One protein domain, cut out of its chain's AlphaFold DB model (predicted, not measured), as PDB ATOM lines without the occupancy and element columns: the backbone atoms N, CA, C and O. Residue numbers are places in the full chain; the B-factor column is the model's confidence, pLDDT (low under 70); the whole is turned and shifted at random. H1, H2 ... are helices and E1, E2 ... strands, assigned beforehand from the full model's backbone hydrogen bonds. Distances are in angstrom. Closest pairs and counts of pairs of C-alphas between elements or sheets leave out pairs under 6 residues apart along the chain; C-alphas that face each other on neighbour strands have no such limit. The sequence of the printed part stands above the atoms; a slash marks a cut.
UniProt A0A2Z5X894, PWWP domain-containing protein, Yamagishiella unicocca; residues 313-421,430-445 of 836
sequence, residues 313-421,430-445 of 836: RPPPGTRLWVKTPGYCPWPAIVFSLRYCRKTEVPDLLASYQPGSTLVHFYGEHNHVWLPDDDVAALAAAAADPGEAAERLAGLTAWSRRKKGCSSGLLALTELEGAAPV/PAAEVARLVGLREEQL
ATOM      1  N   ARG A 313     -16.420-122.830  46.038       87.81
ATOM      2  CA  ARG A 313     -15.245-122.161  46.635       87.81
ATOM      3  C   ARG A 313     -15.568-121.539  47.997       87.81
ATOM      4  O   ARG A 313     -16.619-120.909  48.124       87.81
ATOM      5  N   PRO A 314     -14.682-121.648  49.004       92.56
ATOM      6  CA  PRO A 314     -14.832-120.888  50.241       92.56
ATOM      7  C   PRO A 314     -14.721-119.372  49.983       92.56
ATOM      8  O   PRO A 314     -13.949-118.962  49.113       92.56
ATOM      9  N   PRO A 315     -15.467-118.520  50.711       93.88
ATOM     10  CA  PRO A 315     -15.441-117.074  50.500       93.88
ATOM     11  C   PRO A 315     -14.089-116.442  50.890       93.88
ATOM     12  O   PRO A 315     -13.386-116.965  51.762       93.88
ATOM     13  N   PRO A 316     -13.716-115.280  50.311       94.94
ATOM     14  CA  PRO A 316     -12.546-114.525  50.754       94.94
ATOM     15  C   PRO A 316     -12.565-114.275  52.265       94.94
ATOM     16  O   PRO A 316     -13.548-113.774  52.810       94.94
ATOM     17  N   GLY A 317     -11.462-114.624  52.929       94.75
ATOM     18  CA  GLY A 317     -11.290-114.552  54.380       94.75
ATOM     19  C   GLY A 317     -11.450-115.870  55.113       94.75
ATOM     20  O   GLY A 317     -11.141-115.942  56.302       94.75
ATOM     21  N   THR A 318     -11.889-116.931  54.430       95.06
ATOM     22  CA  THR A 318     -11.837-118.274  55.001       95.06
ATOM     23  C   THR A 318     -10.384-118.650  55.269       95.06
ATOM     24  O   THR A 318      -9.547-118.580  54.369       95.06
ATOM     25  N   ARG A 319     -10.082-119.044  56.510       94.62
ATOM     26  CA  ARG A 319      -8.749-119.503  56.913       94.62
ATOM     27  C   ARG A 319      -8.493-120.914  56.401       94.62
ATOM     28  O   ARG A 319      -9.389-121.754  56.377       94.62
ATOM     29  N   LEU A 320      -7.247-121.177  56.041       96.12
ATOM     30  CA  LEU A 320      -6.762-122.491  55.652       96.12
ATOM     31  C   LEU A 320      -5.313-122.687  56.113       96.12
ATOM     32  O   LEU A 320      -4.614-121.730  56.440       96.12
ATOM     33  N   TRP A 321      -4.847-123.935  56.137       96.25
ATOM     34  CA  TRP A 321      -3.445-124.244  56.423       96.25
ATOM     35  C   TRP A 321      -2.822-124.986  55.253       96.25
ATOM     36  O   TRP A 321      -3.066-126.172  55.052       96.25
ATOM     37  N   VAL A 322      -1.986-124.302  54.488       96.19
ATOM     38  CA  VAL A 322      -1.387-124.856  53.278       96.19
ATOM     39  C   VAL A 322      -0.105-125.597  53.634       96.19
ATOM     40  O   VAL A 322       0.818-125.043  54.236       96.19
ATOM     41  N   LYS A 323       0.003-126.863  53.229       93.75
ATOM     42  CA  LYS A 323       1.250-127.615  53.371       93.75
ATOM     43  C   LYS A 323       2.216-127.266  52.241       93.75
ATOM     44  O   LYS A 323       2.279-127.951  51.224       93.75
ATOM     45  N   THR A 324       3.043-126.249  52.452       85.12
ATOM     46  CA  THR A 324       4.184-126.004  51.565       85.12
ATOM     47  C   THR A 324       5.238-127.084  51.819       85.12
ATOM     48  O   THR A 324       5.558-127.366  52.984       85.12
ATOM     49  N   PRO A 325       5.803-127.725  50.777       82.44
ATOM     50  CA  PRO A 325       6.905-128.659  50.966       82.44
ATOM     51  C   PRO A 325       7.963-128.015  51.869       82.44
ATOM     52  O   PRO A 325       8.293-126.858  51.657       82.44
ATOM     53  N   GLY A 326       8.534-128.738  52.840       83.25
ATOM     54  CA  GLY A 326       9.689-128.282  53.654       83.25
ATOM     55  C   GLY A 326       9.369-127.317  54.790       83.25
ATOM     56  O   GLY A 326      10.226-127.077  55.642       83.25
ATOM     57  N   TYR A 327       8.122-126.872  54.863       87.06
ATOM     58  CA  TYR A 327       7.589-126.088  55.963       87.06
ATOM     59  C   TYR A 327       6.617-126.925  56.803       87.06
ATOM     60  O   TYR A 327       6.171-128.010  56.402       87.06
ATOM     61  N   CYS A 328       6.287-126.447  58.004       92.50
ATOM     62  CA  CYS A 328       5.050-126.869  58.664       92.50
ATOM     63  C   CYS A 328       3.842-126.439  57.802       92.50
ATOM     64  O   CYS A 328       4.014-125.614  56.903       92.50
ATOM     65  N   PRO A 329       2.636-127.001  58.011       95.25
ATOM     66  CA  PRO A 329       1.423-126.375  57.489       95.25
ATOM     67  C   PRO A 329       1.453-124.879  57.831       95.25
ATOM     68  O   PRO A 329       1.654-124.525  58.993       95.25
ATOM     69  N   TRP A 330       1.367-124.029  56.813       96.56
ATOM     70  CA  TRP A 330       1.479-122.584  56.961       96.56
ATOM     71  C   TRP A 330       0.087-121.960  56.892       96.56
ATOM     72  O   TRP A 330      -0.689-122.331  56.008       96.56
ATOM     73  N   PRO A 331      -0.257-121.049  57.809       96.62
ATOM     74  CA  PRO A 331      -1.563-120.413  57.814       96.62
ATOM     75  C   PRO A 331      -1.722-119.503  56.595       96.62
ATOM     76  O   PRO A 331      -0.795-118.789  56.198       96.62
ATOM     77  N   ALA A 332      -2.915-119.503  56.017       97.06
ATOM     78  CA  ALA A 332      -3.285-118.646  54.903       97.06
ATOM     79  C   ALA A 332      -4.789-118.324  54.928       97.06
ATOM     80  O   ALA A 332      -5.550-118.934  55.683       97.06
ATOM     81  N   ILE A 333      -5.223-117.380  54.095       96.69
ATOM     82  CA  ILE A 333      -6.638-117.086  53.852       96.69
ATOM     83  C   ILE A 333      -6.969-117.153  52.368       96.69
ATOM     84  O   ILE A 333      -6.127-116.847  51.523       96.69
ATOM     85  N   VAL A 334      -8.216-117.496  52.049       97.06
ATOM     86  CA  VAL A 334      -8.756-117.246  50.712       97.06
ATOM     87  C   VAL A 334      -8.763-115.740  50.476       97.06
ATOM     88  O   VAL A 334      -9.195-114.966  51.332       97.06
ATOM     89  N   PHE A 335      -8.268-115.315  49.324       96.88
ATOM     90  CA  PHE A 335      -8.068-113.915  48.985       96.88
ATOM     91  C   PHE A 335      -8.722-113.583  47.645       96.88
ATOM     92  O   PHE A 335      -9.169-114.457  46.908       96.88
ATOM     93  N   SER A 336      -8.799-112.297  47.321       95.25
ATOM     94  CA  SER A 336      -9.355-111.827  46.052       95.25
ATOM     95  C   SER A 336      -8.434-110.782  45.443       95.25
ATOM     96  O   SER A 336      -7.856-109.969  46.165       95.25
ATOM     97  N   LEU A 337      -8.347-110.771  44.107       94.00
ATOM     98  CA  LEU A 337      -7.580-109.777  43.353       94.00
ATOM     99  C   LEU A 337      -7.984-108.336  43.699       94.00
ATOM    100  O   LEU A 337      -7.150-107.439  43.592       94.00
ATOM    101  N   ARG A 338      -9.213-108.116  44.194       93.12
ATOM    102  CA  ARG A 338      -9.692-106.797  44.640       93.12
ATOM    103  C   ARG A 338      -8.902-106.214  45.812       93.12
ATOM    104  O   ARG A 338      -8.911-105.005  46.005       93.12
ATOM    105  N   TYR A 339      -8.244-107.076  46.582       92.69
ATOM    106  CA  TYR A 339      -7.434-106.712  47.742       92.69
ATOM    107  C   TYR A 339      -5.925-106.728  47.439       92.69
ATOM    108  O   TYR A 339      -5.111-106.369  48.292       92.69
ATOM    109  N   CYS A 340      -5.525-107.144  46.234       91.38
ATOM    110  CA  CYS A 340      -4.130-107.125  45.802       91.38
ATOM    111  C   CYS A 340      -3.712-105.715  45.362       91.38
ATOM    112  O   CYS A 340      -4.528-104.911  44.899       91.38
ATOM    113  N   ARG A 341      -2.412-105.403  45.450       87.00
ATOM    114  CA  ARG A 341      -1.916-104.141  44.887       87.00
ATOM    115  C   ARG A 341      -2.007-104.212  43.369       87.00
ATOM    116  O   ARG A 341      -1.689-105.231  42.764       87.00
ATOM    117  N   LYS A 342      -2.341-103.087  42.735       83.50
ATOM    118  CA  LYS A 342      -2.428-102.985  41.265       83.50
ATOM    119  C   LYS A 342      -1.149-103.441  40.557       83.50
ATOM    120  O   LYS A 342      -1.223-103.959  39.453       83.50
ATOM    121  N   THR A 343       0.006-103.267  41.198       82.00
ATOM    122  CA  THR A 343       1.313-103.694  40.685       82.00
ATOM    123  C   THR A 343       1.507-105.212  40.673       82.00
ATOM    124  O   THR A 343       2.348-105.689  39.929       82.00
ATOM    125  N   GLU A 344       0.755-105.963  41.479       87.25
ATOM    126  CA  GLU A 344       0.863-107.427  41.601       87.25
ATOM    127  C   GLU A 344      -0.133-108.152  40.693       87.25
ATOM    128  O   GLU A 344       0.105-109.284  40.279       87.25
ATOM    129  N   VAL A 345      -1.253-107.497  40.370       89.06
ATOM    130  CA  VAL A 345      -2.344-108.075  39.575       89.06
ATOM    131  C   VAL A 345      -1.863-108.662  38.238       89.06
ATOM    132  O   VAL A 345      -2.289-109.774  37.935       89.06
ATOM    133  N   PRO A 346      -0.971-108.023  37.451       85.12
ATOM    134  CA  PRO A 346      -0.489-108.617  36.202       85.12
ATOM    135  C   PRO A 346       0.216-109.966  36.399       85.12
ATOM    136  O   PRO A 346      -0.096-110.923  35.694       85.12
ATOM    137  N   ASP A 347       1.102-110.085  37.389       84.12
ATOM    138  CA  ASP A 347       1.833-111.332  37.662       84.12
ATOM    139  C   ASP A 347       0.902-112.428  38.212       84.12
ATOM    140  O   ASP A 347       1.049-113.618  37.905       84.12
ATOM    141  N   LEU A 348      -0.108-112.030  38.991       92.50
ATOM    142  CA  LEU A 348      -1.134-112.945  39.489       92.50
ATOM    143  C   LEU A 348      -2.034-113.447  38.362       92.50
ATOM    144  O   LEU A 348      -2.268-114.648  38.271       92.50
ATOM    145  N   LEU A 349      -2.481-112.576  37.461       90.06
ATOM    146  CA  LEU A 349      -3.242-113.001  36.287       90.06
ATOM    147  C   LEU A 349      -2.396-113.903  35.368       90.06
ATOM    148  O   LEU A 349      -2.923-114.859  34.807       90.06
ATOM    149  N   ALA A 350      -1.080-113.672  35.282       86.38
ATOM    150  CA  ALA A 350      -0.166-114.483  34.472       86.38
ATOM    151  C   ALA A 350       0.026-115.902  34.986       86.38
ATOM    152  O   ALA A 350       0.284-116.823  34.211       86.38
ATOM    153  N   SER A 351      -0.082-116.069  36.299       89.81
ATOM    154  CA  SER A 351       0.047-117.358  36.970       89.81
ATOM    155  C   SER A 351      -1.295-118.051  37.206       89.81
ATOM    156  O   SER A 351      -1.297-119.190  37.674       89.81
ATOM    157  N   TYR A 352      -2.420-117.407  36.866       95.62
ATOM    158  CA  TYR A 352      -3.752-117.973  37.048       95.62
ATOM    159  C   TYR A 352      -3.933-119.252  36.225       95.62
ATOM    160  O   TYR A 352      -3.614-119.310  35.036       95.62
ATOM    161  N   GLN A 353      -4.492-120.274  36.865       92.00
ATOM    162  CA  GLN A 353      -4.955-121.495  36.219       92.00
ATOM    163  C   GLN A 353      -6.470-121.607  36.433       92.00
ATOM    164  O   GLN A 353      -6.929-121.396  37.557       92.00
ATOM    165  N   PRO A 354      -7.268-121.932  35.399       93.06
ATOM    166  CA  PRO A 354      -8.697-122.180  35.568       93.06
ATOM    167  C   PRO A 354      -8.973-123.214  36.668       93.06
ATOM    168  O   PRO A 354      -8.286-124.230  36.739       93.06
ATOM    169  N   GLY A 355      -9.978-122.958  37.509       93.38
ATOM    170  CA  GLY A 355     -10.298-123.831  38.647       93.38
ATOM    171  C   GLY A 355      -9.329-123.689  39.824       93.38
ATOM    172  O   GLY A 355      -9.097-124.656  40.548       93.38
ATOM    173  N   SER A 356      -8.702-122.518  39.971       95.62
ATOM    174  CA  SER A 356      -7.852-122.197  41.117       95.62
ATOM    175  C   SER A 356      -8.358-120.975  41.878       95.62
ATOM    176  O   SER A 356      -8.823-120.000  41.287       95.62
ATOM    177  N   THR A 357      -8.172-121.003  43.193       96.50
ATOM    178  CA  THR A 357      -8.524-119.953  44.140       96.50
ATOM    179  C   THR A 357      -7.261-119.259  44.646       96.50
ATOM    180  O   THR A 357      -6.252-119.901  44.949       96.50
ATOM    181  N   LEU A 358      -7.302-117.925  44.722       97.56
ATOM    182  CA  LEU A 358      -6.189-117.123  45.217       97.56
ATOM    183  C   LEU A 358      -6.102-117.239  46.738       97.56
ATOM    184  O   LEU A 358      -7.091-117.042  47.441       97.56
ATOM    185  N   VAL A 359      -4.907-117.506  47.247       97.50
ATOM    186  CA  VAL A 359      -4.634-117.656  48.676       97.50
ATOM    187  C   VAL A 359      -3.517-116.705  49.094       97.50
ATOM    188  O   VAL A 359      -2.521-116.565  48.384       97.50
ATOM    189  N   HIS A 360      -3.684-116.059  50.249       96.56
ATOM    190  CA  HIS A 360      -2.724-115.135  50.854       96.56
ATOM    191  C   HIS A 360      -2.162-115.715  52.158       96.56
ATOM    192  O   HIS A 360      -2.929-116.094  53.042       96.56
ATOM    193  N   PHE A 361      -0.838-115.792  52.287       96.62
ATOM    194  CA  PHE A 361      -0.170-116.374  53.458       96.62
ATOM    195  C   PHE A 361       0.085-115.332  54.551       96.62
ATOM    196  O   PHE A 361       0.586-114.247  54.257       96.62
ATOM    197  N   TYR A 362      -0.162-115.695  55.813       95.19
ATOM    198  CA  TYR A 362       0.208-114.857  56.961       95.19
ATOM    199  C   TYR A 362       1.737-114.742  57.092       95.19
ATOM    200  O   TYR A 362       2.476-115.696  56.796       95.19
ATOM    201  N   GLY A 363       2.209-113.582  57.548       93.69
ATOM    202  CA  GLY A 363       3.606-113.234  57.817       93.69
ATOM    203  C   GLY A 363       4.503-113.036  56.591       93.69
ATOM    204  O   GLY A 363       5.330-112.130  56.567       93.69
ATOM    205  N   GLU A 364       4.391-113.873  55.556       83.50
ATOM    206  CA  GLU A 364       5.145-113.665  54.307       83.50
ATOM    207  C   GLU A 364       4.425-112.733  53.321       83.50
ATOM    208  O   GLU A 364       5.066-112.194  52.422       83.50
ATOM    209  N   HIS A 365       3.104-112.575  53.459       90.12
ATOM    210  CA  HIS A 365       2.228-111.804  52.567       90.12
ATOM    211  C   HIS A 365       2.352-112.136  51.074       90.12
ATOM    212  O   HIS A 365       2.048-111.316  50.203       90.12
ATOM    213  N   ASN A 366       2.767-113.367  50.779       92.56
ATOM    214  CA  ASN A 366       2.822-113.914  49.434       92.56
ATOM    215  C   ASN A 366       1.441-114.411  48.989       92.56
ATOM    216  O   ASN A 366       0.606-114.804  49.807       92.56
ATOM    217  N   HIS A 367       1.231-114.436  47.674       95.19
ATOM    218  CA  HIS A 367       0.001-114.899  47.041       95.19
ATOM    219  C   HIS A 367       0.279-116.121  46.165       95.19
ATOM    220  O   HIS A 367       1.279-116.149  45.445       95.19
ATOM    221  N   VAL A 368      -0.603-117.119  46.201       95.88
ATOM    222  CA  VAL A 368      -0.501-118.323  45.363       95.88
ATOM    223  C   VAL A 368      -1.893-118.755  44.904       95.88
ATOM    224  O   VAL A 368      -2.850-118.679  45.670       95.88
ATOM    225  N   TRP A 369      -1.996-119.235  43.666       96.88
ATOM    226  CA  TRP A 369      -3.178-119.936  43.167       96.88
ATOM    227  C   TRP A 369      -3.132-121.407  43.582       96.88
ATOM    228  O   TRP A 369      -2.159-122.100  43.278       96.88
ATOM    229  N   LEU A 370      -4.171-121.879  44.267       96.12
ATOM    230  CA  LEU A 370      -4.340-123.287  44.634       96.12
ATOM    231  C   LEU A 370      -5.577-123.871  43.942       96.12
ATOM    232  O   LEU A 370      -6.551-123.136  43.801       96.12
ATOM    233  N   PRO A 371      -5.580-125.154  43.537       96.12
ATOM    234  CA  PRO A 371      -6.767-125.794  42.973       96.12
ATOM    235  C   PRO A 371      -7.977-125.682  43.908       96.12
ATOM    236  O   PRO A 371      -7.833-125.819  45.124       96.12
ATOM    237  N   ASP A 372      -9.168-125.460  43.352       93.62
ATOM    238  CA  ASP A 372     -10.394-125.241  44.134       93.62
ATOM    239  C   ASP A 372     -10.711-126.417  45.079       93.62
ATOM    240  O   ASP A 372     -11.035-126.198  46.248       93.62
ATOM    241  N   ASP A 373     -10.508-127.654  44.611       91.56
ATOM    242  CA  ASP A 373     -10.702-128.878  45.404       91.56
ATOM    243  C   ASP A 373      -9.763-128.935  46.623       91.56
ATOM    244  O   ASP A 373     -10.176-129.306  47.726       91.56
ATOM    245  N   ASP A 374      -8.507-128.507  46.446       94.06
ATOM    246  CA  ASP A 374      -7.530-128.439  47.534       94.06
ATOM    247  C   ASP A 374      -7.948-127.367  48.547       94.06
ATOM    248  O   ASP A 374      -7.899-127.597  49.754       94.06
ATOM    249  N   VAL A 375      -8.400-126.197  48.082       94.75
ATOM    250  CA  VAL A 375      -8.823-125.105  48.972       94.75
ATOM    251  C   VAL A 375     -10.053-125.491  49.789       94.75
ATOM    252  O   VAL A 375     -10.081-125.216  50.991       94.75
ATOM    253  N   ALA A 376     -11.029-126.176  49.193       91.12
ATOM    254  CA  ALA A 376     -12.199-126.678  49.911       91.12
ATOM    255  C   ALA A 376     -11.811-127.684  51.011       91.12
ATOM    256  O   ALA A 376     -12.244-127.543  52.159       91.12
ATOM    257  N   ALA A 377     -10.937-128.648  50.697       91.00
ATOM    258  CA  ALA A 377     -10.447-129.624  51.673       91.00
ATOM    259  C   ALA A 377      -9.641-128.962  52.806       91.00
ATOM    260  O   ALA A 377      -9.819-129.285  53.984       91.00
ATOM    261  N   LEU A 378      -8.775-127.999  52.471       94.56
ATOM    262  CA  LEU A 378      -7.958-127.275  53.448       94.56
ATOM    263  C   LEU A 378      -8.790-126.355  54.349       94.56
ATOM    264  O   LEU A 378      -8.465-126.228  55.531       94.56
ATOM    265  N   ALA A 379      -9.846-125.736  53.813       92.81
ATOM    266  CA  ALA A 379     -10.788-124.921  54.575       92.81
ATOM    267  C   ALA A 379     -11.610-125.774  55.551       92.81
ATOM    268  O   ALA A 379     -11.739-125.406  56.718       92.81
ATOM    269  N   ALA A 380     -12.099-126.940  55.114       89.31
ATOM    270  CA  ALA A 380     -12.807-127.879  55.987       89.31
ATOM    271  C   ALA A 380     -11.916-128.345  57.150       89.31
ATOM    272  O   ALA A 380     -12.327-128.306  58.306       89.31
ATOM    273  N   ALA A 381     -10.659-128.691  56.858       87.88
ATOM    274  CA  ALA A 381      -9.694-129.094  57.875       87.88
ATOM    275  C   ALA A 381      -9.299-127.947  58.830       87.88
ATOM    276  O   ALA A 381      -8.965-128.177  59.986       87.88
ATOM    277  N   ALA A 382      -9.322-126.695  58.365       88.94
ATOM    278  CA  ALA A 382      -9.058-125.530  59.211       88.94
ATOM    279  C   ALA A 382     -10.238-125.156  60.123       88.94
ATOM    280  O   ALA A 382     -10.031-124.443  61.106       88.94
ATOM    281  N   ALA A 383     -11.449-125.619  59.802       87.31
ATOM    282  CA  ALA A 383     -12.632-125.442  60.636       87.31
ATOM    283  C   ALA A 383     -12.666-126.409  61.834       87.31
ATOM    284  O   ALA A 383     -13.375-126.127  62.799       87.31
ATOM    285  N   ASP A 384     -11.898-127.505  61.801       89.19
ATOM    286  CA  ASP A 384     -11.715-128.398  62.947       89.19
ATOM    287  C   ASP A 384     -10.793-127.736  63.996       89.19
ATOM    288  O   ASP A 384      -9.603-127.516  63.728       89.19
ATOM    289  N   PRO A 385     -11.295-127.420  65.208       87.19
ATOM    290  CA  PRO A 385     -10.494-126.781  66.251       87.19
ATOM    291  C   PRO A 385      -9.291-127.618  66.705       87.19
ATOM    292  O   PRO A 385      -8.263-127.049  67.080       87.19
ATOM    293  N   GLY A 386      -9.404-128.951  66.678       91.12
ATOM    294  CA  GLY A 386      -8.334-129.867  67.070       91.12
ATOM    295  C   GLY A 386      -7.172-129.826  66.082       91.12
ATOM    296  O   GLY A 386      -6.025-129.609  66.482       91.12
ATOM    297  N   GLU A 387      -7.472-129.926  64.784       90.25
ATOM    298  CA  GLU A 387      -6.451-129.805  63.738       90.25
ATOM    299  C   GLU A 387      -5.845-128.397  63.690       90.25
ATOM    300  O   GLU A 387      -4.630-128.246  63.530       90.25
ATOM    301  N   ALA A 388      -6.659-127.350  63.851       87.81
ATOM    302  CA  ALA A 388      -6.169-125.975  63.886       87.81
ATOM    303  C   ALA A 388      -5.194-125.749  65.056       87.81
ATOM    304  O   ALA A 388      -4.134-125.143  64.863       87.81
ATOM    305  N   ALA A 389      -5.505-126.278  66.246       90.19
ATOM    306  CA  ALA A 389      -4.630-126.206  67.415       90.19
ATOM    307  C   ALA A 389      -3.319-126.984  67.209       90.19
ATOM    308  O   ALA A 389      -2.241-126.472  67.532       90.19
ATOM    309  N   GLU A 390      -3.379-128.183  66.622       94.31
ATOM    310  CA  GLU A 390      -2.184-128.977  66.304       94.31
ATOM    311  C   GLU A 390      -1.269-128.243  65.310       94.31
ATOM    312  O   GLU A 390      -0.051-128.151  65.508       94.31
ATOM    313  N   ARG A 391      -1.847-127.656  64.256       94.94
ATOM    314  CA  ARG A 391      -1.095-126.905  63.239       94.94
ATOM    315  C   ARG A 391      -0.470-125.635  63.817       94.94
ATOM    316  O   ARG A 391       0.699-125.359  63.533       94.94
ATOM    317  N   LEU A 392      -1.183-124.924  64.694       94.44
ATOM    318  CA  LEU A 392      -0.658-123.765  65.422       94.44
ATOM    319  C   LEU A 392       0.506-124.146  66.352       94.44
ATOM    320  O   LEU A 392       1.537-123.462  66.376       94.44
ATOM    321  N   ALA A 393       0.397-125.272  67.063       94.62
ATOM    322  CA  ALA A 393       1.493-125.812  67.866       94.62
ATOM    323  C   ALA A 393       2.704-126.181  66.988       94.62
ATOM    324  O   ALA A 393       3.852-125.873  67.332       94.62
ATOM    325  N   GLY A 394       2.457-126.768  65.813       95.00
ATOM    326  CA  GLY A 394       3.474-127.078  64.809       95.00
ATOM    327  C   GLY A 394       4.213-125.840  64.289       95.00
ATOM    328  O   GLY A 394       5.448-125.848  64.235       95.00
ATOM    329  N   LEU A 395       3.481-124.768  63.964       95.12
ATOM    330  CA  LEU A 395       4.043-123.478  63.548       95.12
ATOM    331  C   LEU A 395       4.862-122.836  64.675       95.12
ATOM    332  O   LEU A 395       5.998-122.418  64.448       95.12
ATOM    333  N   THR A 396       4.348-122.854  65.905       94.31
ATOM    334  CA  THR A 396       5.055-122.356  67.098       94.31
ATOM    335  C   THR A 396       6.377-123.093  67.312       94.31
ATOM    336  O   THR A 396       7.434-122.476  67.482       94.31
ATOM    337  N   ALA A 397       6.358-124.427  67.246       94.75
ATOM    338  CA  ALA A 397       7.556-125.250  67.375       94.75
ATOM    339  C   ALA A 397       8.537-125.055  66.208       94.75
ATOM    340  O   ALA A 397       9.754-125.161  66.384       94.75
ATOM    341  N   TRP A 398       8.038-124.806  64.996       94.00
ATOM    342  CA  TRP A 398       8.873-124.492  63.838       94.00
ATOM    343  C   TRP A 398       9.553-123.124  63.989       94.00
ATOM    344  O   TRP A 398      10.777-123.048  63.854       94.00
ATOM    345  N   SER A 399       8.797-122.090  64.371       93.06
ATOM    346  CA  SER A 399       9.285-120.721  64.589       93.06
ATOM    347  C   SER A 399      10.384-120.681  65.658       93.06
ATOM    348  O   SER A 399      11.480-120.176  65.415       93.06
ATOM    349  N   ARG A 400      10.181-121.371  66.792       91.69
ATOM    350  CA  ARG A 400      11.202-121.501  67.854       91.69
ATOM    351  C   ARG A 400      12.487-122.194  67.386       91.69
ATOM    352  O   ARG A 400      13.577-121.834  67.830       91.69
ATOM    353  N   ARG A 401      12.382-123.200  66.506       93.19
ATOM    354  CA  ARG A 401      13.546-123.939  65.976       93.19
ATOM    355  C   ARG A 401      14.346-123.125  64.961       93.19
ATOM    356  O   ARG A 401      15.559-123.300  64.862       93.19
ATOM    357  N   LYS A 402      13.694-122.246  64.201       89.38
ATOM    358  CA  LYS A 402      14.318-121.413  63.168       89.38
ATOM    359  C   LYS A 402      14.642-120.022  63.716       89.38
ATOM    360  O   LYS A 402      14.057-119.029  63.294       89.38
ATOM    361  N   LYS A 403      15.612-119.953  64.641       78.62
ATOM    362  CA  LYS A 403      16.137-118.675  65.161       78.62
ATOM    363  C   LYS A 403      16.503-117.746  63.992       78.62
ATOM    364  O   LYS A 403      17.340-118.109  63.169       78.62
ATOM    365  N   GLY A 404      15.859-116.580  63.925       74.50
ATOM    366  CA  GLY A 404      16.087-115.561  62.891       74.50
ATOM    367  C   GLY A 404      15.110-115.565  61.708       74.50
ATOM    368  O   GLY A 404      15.229-114.696  60.851       74.50
ATOM    369  N   CYS A 405      14.140-116.484  61.636       78.31
ATOM    370  CA  CYS A 405      13.073-116.399  60.634       78.31
ATOM    371  C   CYS A 405      11.940-115.492  61.142       78.31
ATOM    372  O   CYS A 405      11.123-115.917  61.957       78.31
ATOM    373  N   SER A 406      11.899-114.242  60.667       85.38
ATOM    374  CA  SER A 406      10.875-113.257  61.048       85.38
ATOM    375  C   SER A 406       9.461-113.683  60.640       85.38
ATOM    376  O   SER A 406       8.523-113.456  61.397       85.38
ATOM    377  N   SER A 407       9.309-114.372  59.505       89.88
ATOM    378  CA  SER A 407       8.003-114.729  58.937       89.88
ATOM    379  C   SER A 407       7.177-115.658  59.827       89.88
ATOM    380  O   SER A 407       5.967-115.504  59.917       89.88
ATOM    381  N   GLY A 408       7.815-116.616  60.513       92.69
ATOM    382  CA  GLY A 408       7.101-117.545  61.396       92.69
ATOM    383  C   GLY A 408       6.609-116.892  62.685       92.69
ATOM    384  O   GLY A 408       5.552-117.256  63.187       92.69
ATOM    385  N   LEU A 409       7.365-115.934  63.227       92.88
ATOM    386  CA  LEU A 409       6.936-115.154  64.388       92.88
ATOM    387  C   LEU A 409       5.830-114.172  63.998       92.88
ATOM    388  O   LEU A 409       4.821-114.103  64.685       92.88
ATOM    389  N   LEU A 410       5.999-113.488  62.866       92.81
ATOM    390  CA  LEU A 410       5.010-112.554  62.347       92.81
ATOM    391  C   LEU A 410       3.679-113.257  62.044       92.81
ATOM    392  O   LEU A 410       2.643-112.800  62.506       92.81
ATOM    393  N   ALA A 411       3.707-114.429  61.400       94.75
ATOM    394  CA  ALA A 411       2.500-115.224  61.167       94.75
ATOM    395  C   ALA A 411       1.780-115.614  62.473       94.75
ATOM    396  O   ALA A 411       0.553-115.619  62.511       94.75
ATOM    397  N   LEU A 412       2.516-115.922  63.550       94.50
ATOM    398  CA  LEU A 412       1.921-116.191  64.866       94.50
ATOM    399  C   LEU A 412       1.287-114.930  65.459       94.50
ATOM    400  O   LEU A 412       0.149-114.994  65.904       94.50
ATOM    401  N   THR A 413       1.974-113.788  65.403       92.81
ATOM    402  CA  THR A 413       1.443-112.502  65.881       92.81
ATOM    403  C   THR A 413       0.186-112.082  65.116       92.81
ATOM    404  O   THR A 413      -0.803-111.663  65.716       92.81
ATOM    405  N   GLU A 414       0.177-112.242  63.794       93.62
ATOM    406  CA  GLU A 414      -0.994-111.932  62.972       93.62
ATOM    407  C   GLU A 414      -2.171-112.869  63.246       93.62
ATOM    408  O   GLU A 414      -3.321-112.432  63.146       93.62
ATOM    409  N   LEU A 415      -1.901-114.138  63.579       91.81
ATOM    410  CA  LEU A 415      -2.912-115.110  63.994       91.81
ATOM    411  C   LEU A 415      -3.437-114.845  65.410       91.81
ATOM    412  O   LEU A 415      -4.624-115.044  65.648       91.81
ATOM    413  N   GLU A 416      -2.591-114.390  66.337       88.12
ATOM    414  CA  GLU A 416      -2.978-114.008  67.704       88.12
ATOM    415  C   GLU A 416      -3.872-112.763  67.718       88.12
ATOM    416  O   GLU A 416      -4.842-112.706  68.470       88.12
ATOM    417  N   GLY A 417      -3.577-111.783  66.856       80.06
ATOM    418  CA  GLY A 417      -4.431-110.609  66.642       80.06
ATOM    419  C   GLY A 417      -5.678-110.900  65.803       80.06
ATOM    420  O   GLY A 417      -6.522-110.023  65.606       80.06
ATOM    421  N   ALA A 418      -5.795-112.111  65.266       76.25
ATOM    422  CA  ALA A 418      -7.003-112.569  64.611       76.25
ATOM    423  C   ALA A 418      -8.028-112.914  65.695       76.25
ATOM    424  O   ALA A 418      -7.664-113.500  66.711       76.25
ATOM    425  N   ALA A 419      -9.304-112.559  65.495       64.50
ATOM    426  CA  ALA A 419     -10.334-112.852  66.492       64.50
ATOM    427  C   ALA A 419     -10.220-114.329  66.925       64.50
ATOM    428  O   ALA A 419     -10.107-115.194  66.034       64.50
ATOM    429  N   PRO A 420     -10.175-114.618  68.246       62.00
ATOM    430  CA  PRO A 420     -10.121-115.989  68.728       62.00
ATOM    431  C   PRO A 420     -11.272-116.753  68.085       62.00
ATOM    432  O   PRO A 420     -12.327-116.162  67.838       62.00
ATOM    433  N   VAL A 421     -11.051-118.036  67.771       59.16
ATOM    434  CA  VAL A 421     -12.115-118.903  67.246       59.16
ATOM    435  C   VAL A 421     -13.334-118.669  68.138       59.16
ATOM    436  O   VAL A 421     -13.219-118.883  69.349       59.16
ATOM    437  N   PRO A 430     -15.690-114.002  57.410       90.44
ATOM    438  CA  PRO A 430     -14.566-114.005  56.471       90.44
ATOM    439  C   PRO A 430     -14.199-112.589  56.003       90.44
ATOM    440  O   PRO A 430     -13.031-112.205  56.015       90.44
ATOM    441  N   ALA A 431     -15.199-111.753  55.719       87.94
ATOM    442  CA  ALA A 431     -14.993-110.367  55.303       87.94
ATOM    443  C   ALA A 431     -14.190-109.530  56.322       87.94
ATOM    444  O   ALA A 431     -13.321-108.751  55.923       87.94
ATOM    445  N   ALA A 432     -14.436-109.717  57.624       89.69
ATOM    446  CA  ALA A 432     -13.708-109.012  58.680       89.69
ATOM    447  C   ALA A 432     -12.238-109.456  58.748       89.69
ATOM    448  O   ALA A 432     -11.347-108.627  58.931       89.69
ATOM    449  N   GLU A 433     -11.973-110.749  58.539       92.31
ATOM    450  CA  GLU A 433     -10.610-111.283  58.521       92.31
ATOM    451  C   GLU A 433      -9.805-110.762  57.322       92.31
ATOM    452  O   GLU A 433      -8.645-110.383  57.492       92.31
ATOM    453  N   VAL A 434     -10.415-110.670  56.129       93.00
ATOM    454  CA  VAL A 434      -9.738-110.069  54.966       93.00
ATOM    455  C   VAL A 434      -9.418-108.602  55.214       93.00
ATOM    456  O   VAL A 434      -8.292-108.183  54.964       93.00
ATOM    457  N   ALA A 435     -10.383-107.825  55.714       91.31
ATOM    458  CA  ALA A 435     -10.178-106.403  55.983       91.31
ATOM    459  C   ALA A 435      -9.030-106.177  56.981       91.31
ATOM    460  O   ALA A 435      -8.165-105.332  56.750       91.31
ATOM    461  N   ARG A 436      -8.973-106.992  58.041       93.31
ATOM    462  CA  ARG A 436      -7.895-106.963  59.035       93.31
ATOM    463  C   ARG A 436      -6.530-107.267  58.414       93.31
ATOM    464  O   ARG A 436      -5.575-106.535  58.657       93.31
ATOM    465  N   LEU A 437      -6.436-108.323  57.602       92.38
ATOM    466  CA  LEU A 437      -5.177-108.705  56.955       92.38
ATOM    467  C   LEU A 437      -4.701-107.691  55.914       92.38
ATOM    468  O   LEU A 437      -3.499-107.461  55.800       92.38
ATOM    469  N   VAL A 438      -5.623-107.060  55.182       93.06
ATOM    470  CA  VAL A 438      -5.287-105.952  54.278       93.06
ATOM    471  C   VAL A 438      -4.667-104.794  55.063       93.06
ATOM    472  O   VAL A 438      -3.617-104.306  54.652       93.06
ATOM    473  N   GLY A 439      -5.242-104.422  56.213       91.88
ATOM    474  CA  GLY A 439      -4.689-103.380  57.087       91.88
ATOM    475  C   GLY A 439      -3.281-103.705  57.595       91.88
ATOM    476  O   GLY A 439      -2.362-102.914  57.401       91.88
ATOM    477  N   LEU A 440      -3.077-104.908  58.148       90.31
ATOM    478  CA  LEU A 440      -1.759-105.356  58.630       90.31
ATOM    479  C   LEU A 440      -0.694-105.335  57.530       90.31
ATOM    480  O   LEU A 440       0.440-104.905  57.741       90.31
ATOM    481  N   ARG A 441      -1.075-105.762  56.325       90.50
ATOM    482  CA  ARG A 441      -0.187-105.748  55.167       90.50
ATOM    483  C   ARG A 441       0.183-104.328  54.739       90.50
ATOM    484  O   ARG A 441       1.323-104.090  54.340       90.50
ATOM    485  N   GLU A 442      -0.762-103.390  54.771       87.88
ATOM    486  CA  GLU A 442      -0.487-101.983  54.465       87.88
ATOM    487  C   GLU A 442       0.465-101.359  55.492       87.88
ATOM    488  O   GLU A 442       1.432-100.707  55.089       87.88
ATOM    489  N   GLU A 443       0.263-101.637  56.783       88.88
ATOM    490  CA  GLU A 443       1.147-101.198  57.870       88.88
ATOM    491  C   GLU A 443       2.568-101.753  57.725       88.88
ATOM    492  O   GLU A 443       3.540-100.998  57.812       88.88
ATOM    493  N   GLN A 444       2.719-103.051  57.441       86.50
ATOM    494  CA  GLN A 444       4.044-103.645  57.252       86.50
ATOM    495  C   GLN A 444       4.775-103.039  56.056       86.50
ATOM    496  O   GLN A 444       5.972-102.766  56.135       86.50
ATOM    497  N   LEU A 445       4.075-102.819  54.944       82.56
ATOM    498  CA  LEU A 445       4.693-102.242  53.755       82.56
ATOM    499  C   LEU A 445       5.121-100.790  53.991       82.56
ATOM    500  O   LEU A 445       6.182-100.407  53.500       82.56
TER     501      LEU A 445
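AT A GLANCE: This is residues 313 to 421 and 430 to 445 of the 836 residues of the protein "PWWP domain-containing protein" of Yamagishiella unicocca (UniProt A0A2Z5X894). A strongly twisted sheet of four strands, curled like part of a barrel, has its strand E2 near the middle of the domain; H2 and H3 pack on the part of the sheet made by E1 and E2, H4 folds back from H3, and H4 and H5 graze the sheet. H1, a short helix far from the middle, only grazes the sheet near E4. The printed part has 125 residues with five named helices and four named strands, in the order E1 E2 H1 E3 E4 H2 H3 H4 H5. The sheet's order is E1 - E2 - E3 - E4, antiparallel throughout, and the class is mixed, helices and strands. The whole is compact, with a radius of gyration of the C-alphas of 13.9 A, and rounded, spanning 36 by 31 by 29 A.

HOW THE PARTS SIT: Start with E1, residues 319 to 323, and E2, residues 329 to 334, an antiparallel hairpin with directions at 138 degrees; look at N 320 and O 332, 2.8 A apart and within hydrogen-bond range. E3, residues 356 to 361, is the antiparallel neighbour of E2 at 118 degrees, with N 333 and O 360 within hydrogen-bond range at 2.8 A. E3 and E4, residues 367 to 371, form the next hairpin, antiparallel at 142 degrees, where N 357 and O 370 are 2.7 A apart, within hydrogen-bond range. E1 and E4 are the edge strands. Go back to H1, residues 345 to 351: it only grazes the sheet with residues 348 to 351, and its closest C-alphas to E4 are those of Ser 351 and Trp 369, 7.4 A apart. H2, residues 372 to 383, is on the sheet at a height over the sheet of 8.2 A; it lies over E1 and runs across the strands, at 69 degrees to E1 on the local plane. The closest C-alphas of E1 and H2 are those of Leu 320 and Ala 379, 4.8 A apart. H3, residues 385 to 401, is also on the sheet, slantwise to the strands at 48 degrees to E2 on the local plane, and its closest C-alphas to E2 are those of Pro 329 and Arg 391, 6.3 A apart. H2 and H3 touch only at the corner by their link, and only just, with 3 pairs of C-alphas within 8 A, the closest those of Ala 382 and Ala 388 at 5.5 A; they are about perpendicular at 87 degrees. H3 and H4, residues 406 to 416, form a helical hairpin: they touch, closest at the C-alphas of Ser 399 and Gly 408, 5.0 A apart, at a shallow tilt of 31 degrees, opposite ways. H4 only grazes the sheet with residues 407 to 415. H5, residues 430 to 445, only grazes it with residues 430 to 437, and is close to H4 but not clearly touching, with the C-alphas of Glu 414 and Leu 440 closest at 7.9 A. In each of the five helices every O i to N i+4 pair is within hydrogen-bond range.

IN THESE COORDINATES: Find C-alpha 319 at (-8.749, -119.503, 56.913), where E1 begins. E2 is 15.3 A long and E3 15.7 A from first to last C-alpha. H2 measures 16.7 A, and H4 15.4 A. Find C-alpha 385 at (-10.494, -126.781, 66.251); from there H3 runs 24.2 A to C-alpha 401. H5 runs 22.7 A and ends at C-alpha 445, at (4.693, -102.242, 53.755).

THE WHOLE: The C-alphas farthest apart are those of Pro 354 and Lys 403, 38.8 A. Residues 422 to 429 are not printed, and C-alphas 421 and 430 are 12.1 A apart across this cut, in the link from H4 to H5. Of the links printed whole, E2 to H1 is short and the others are tight. The mean pLDDT of the printed part is 90.7, and residues 419 to 421 are under 70.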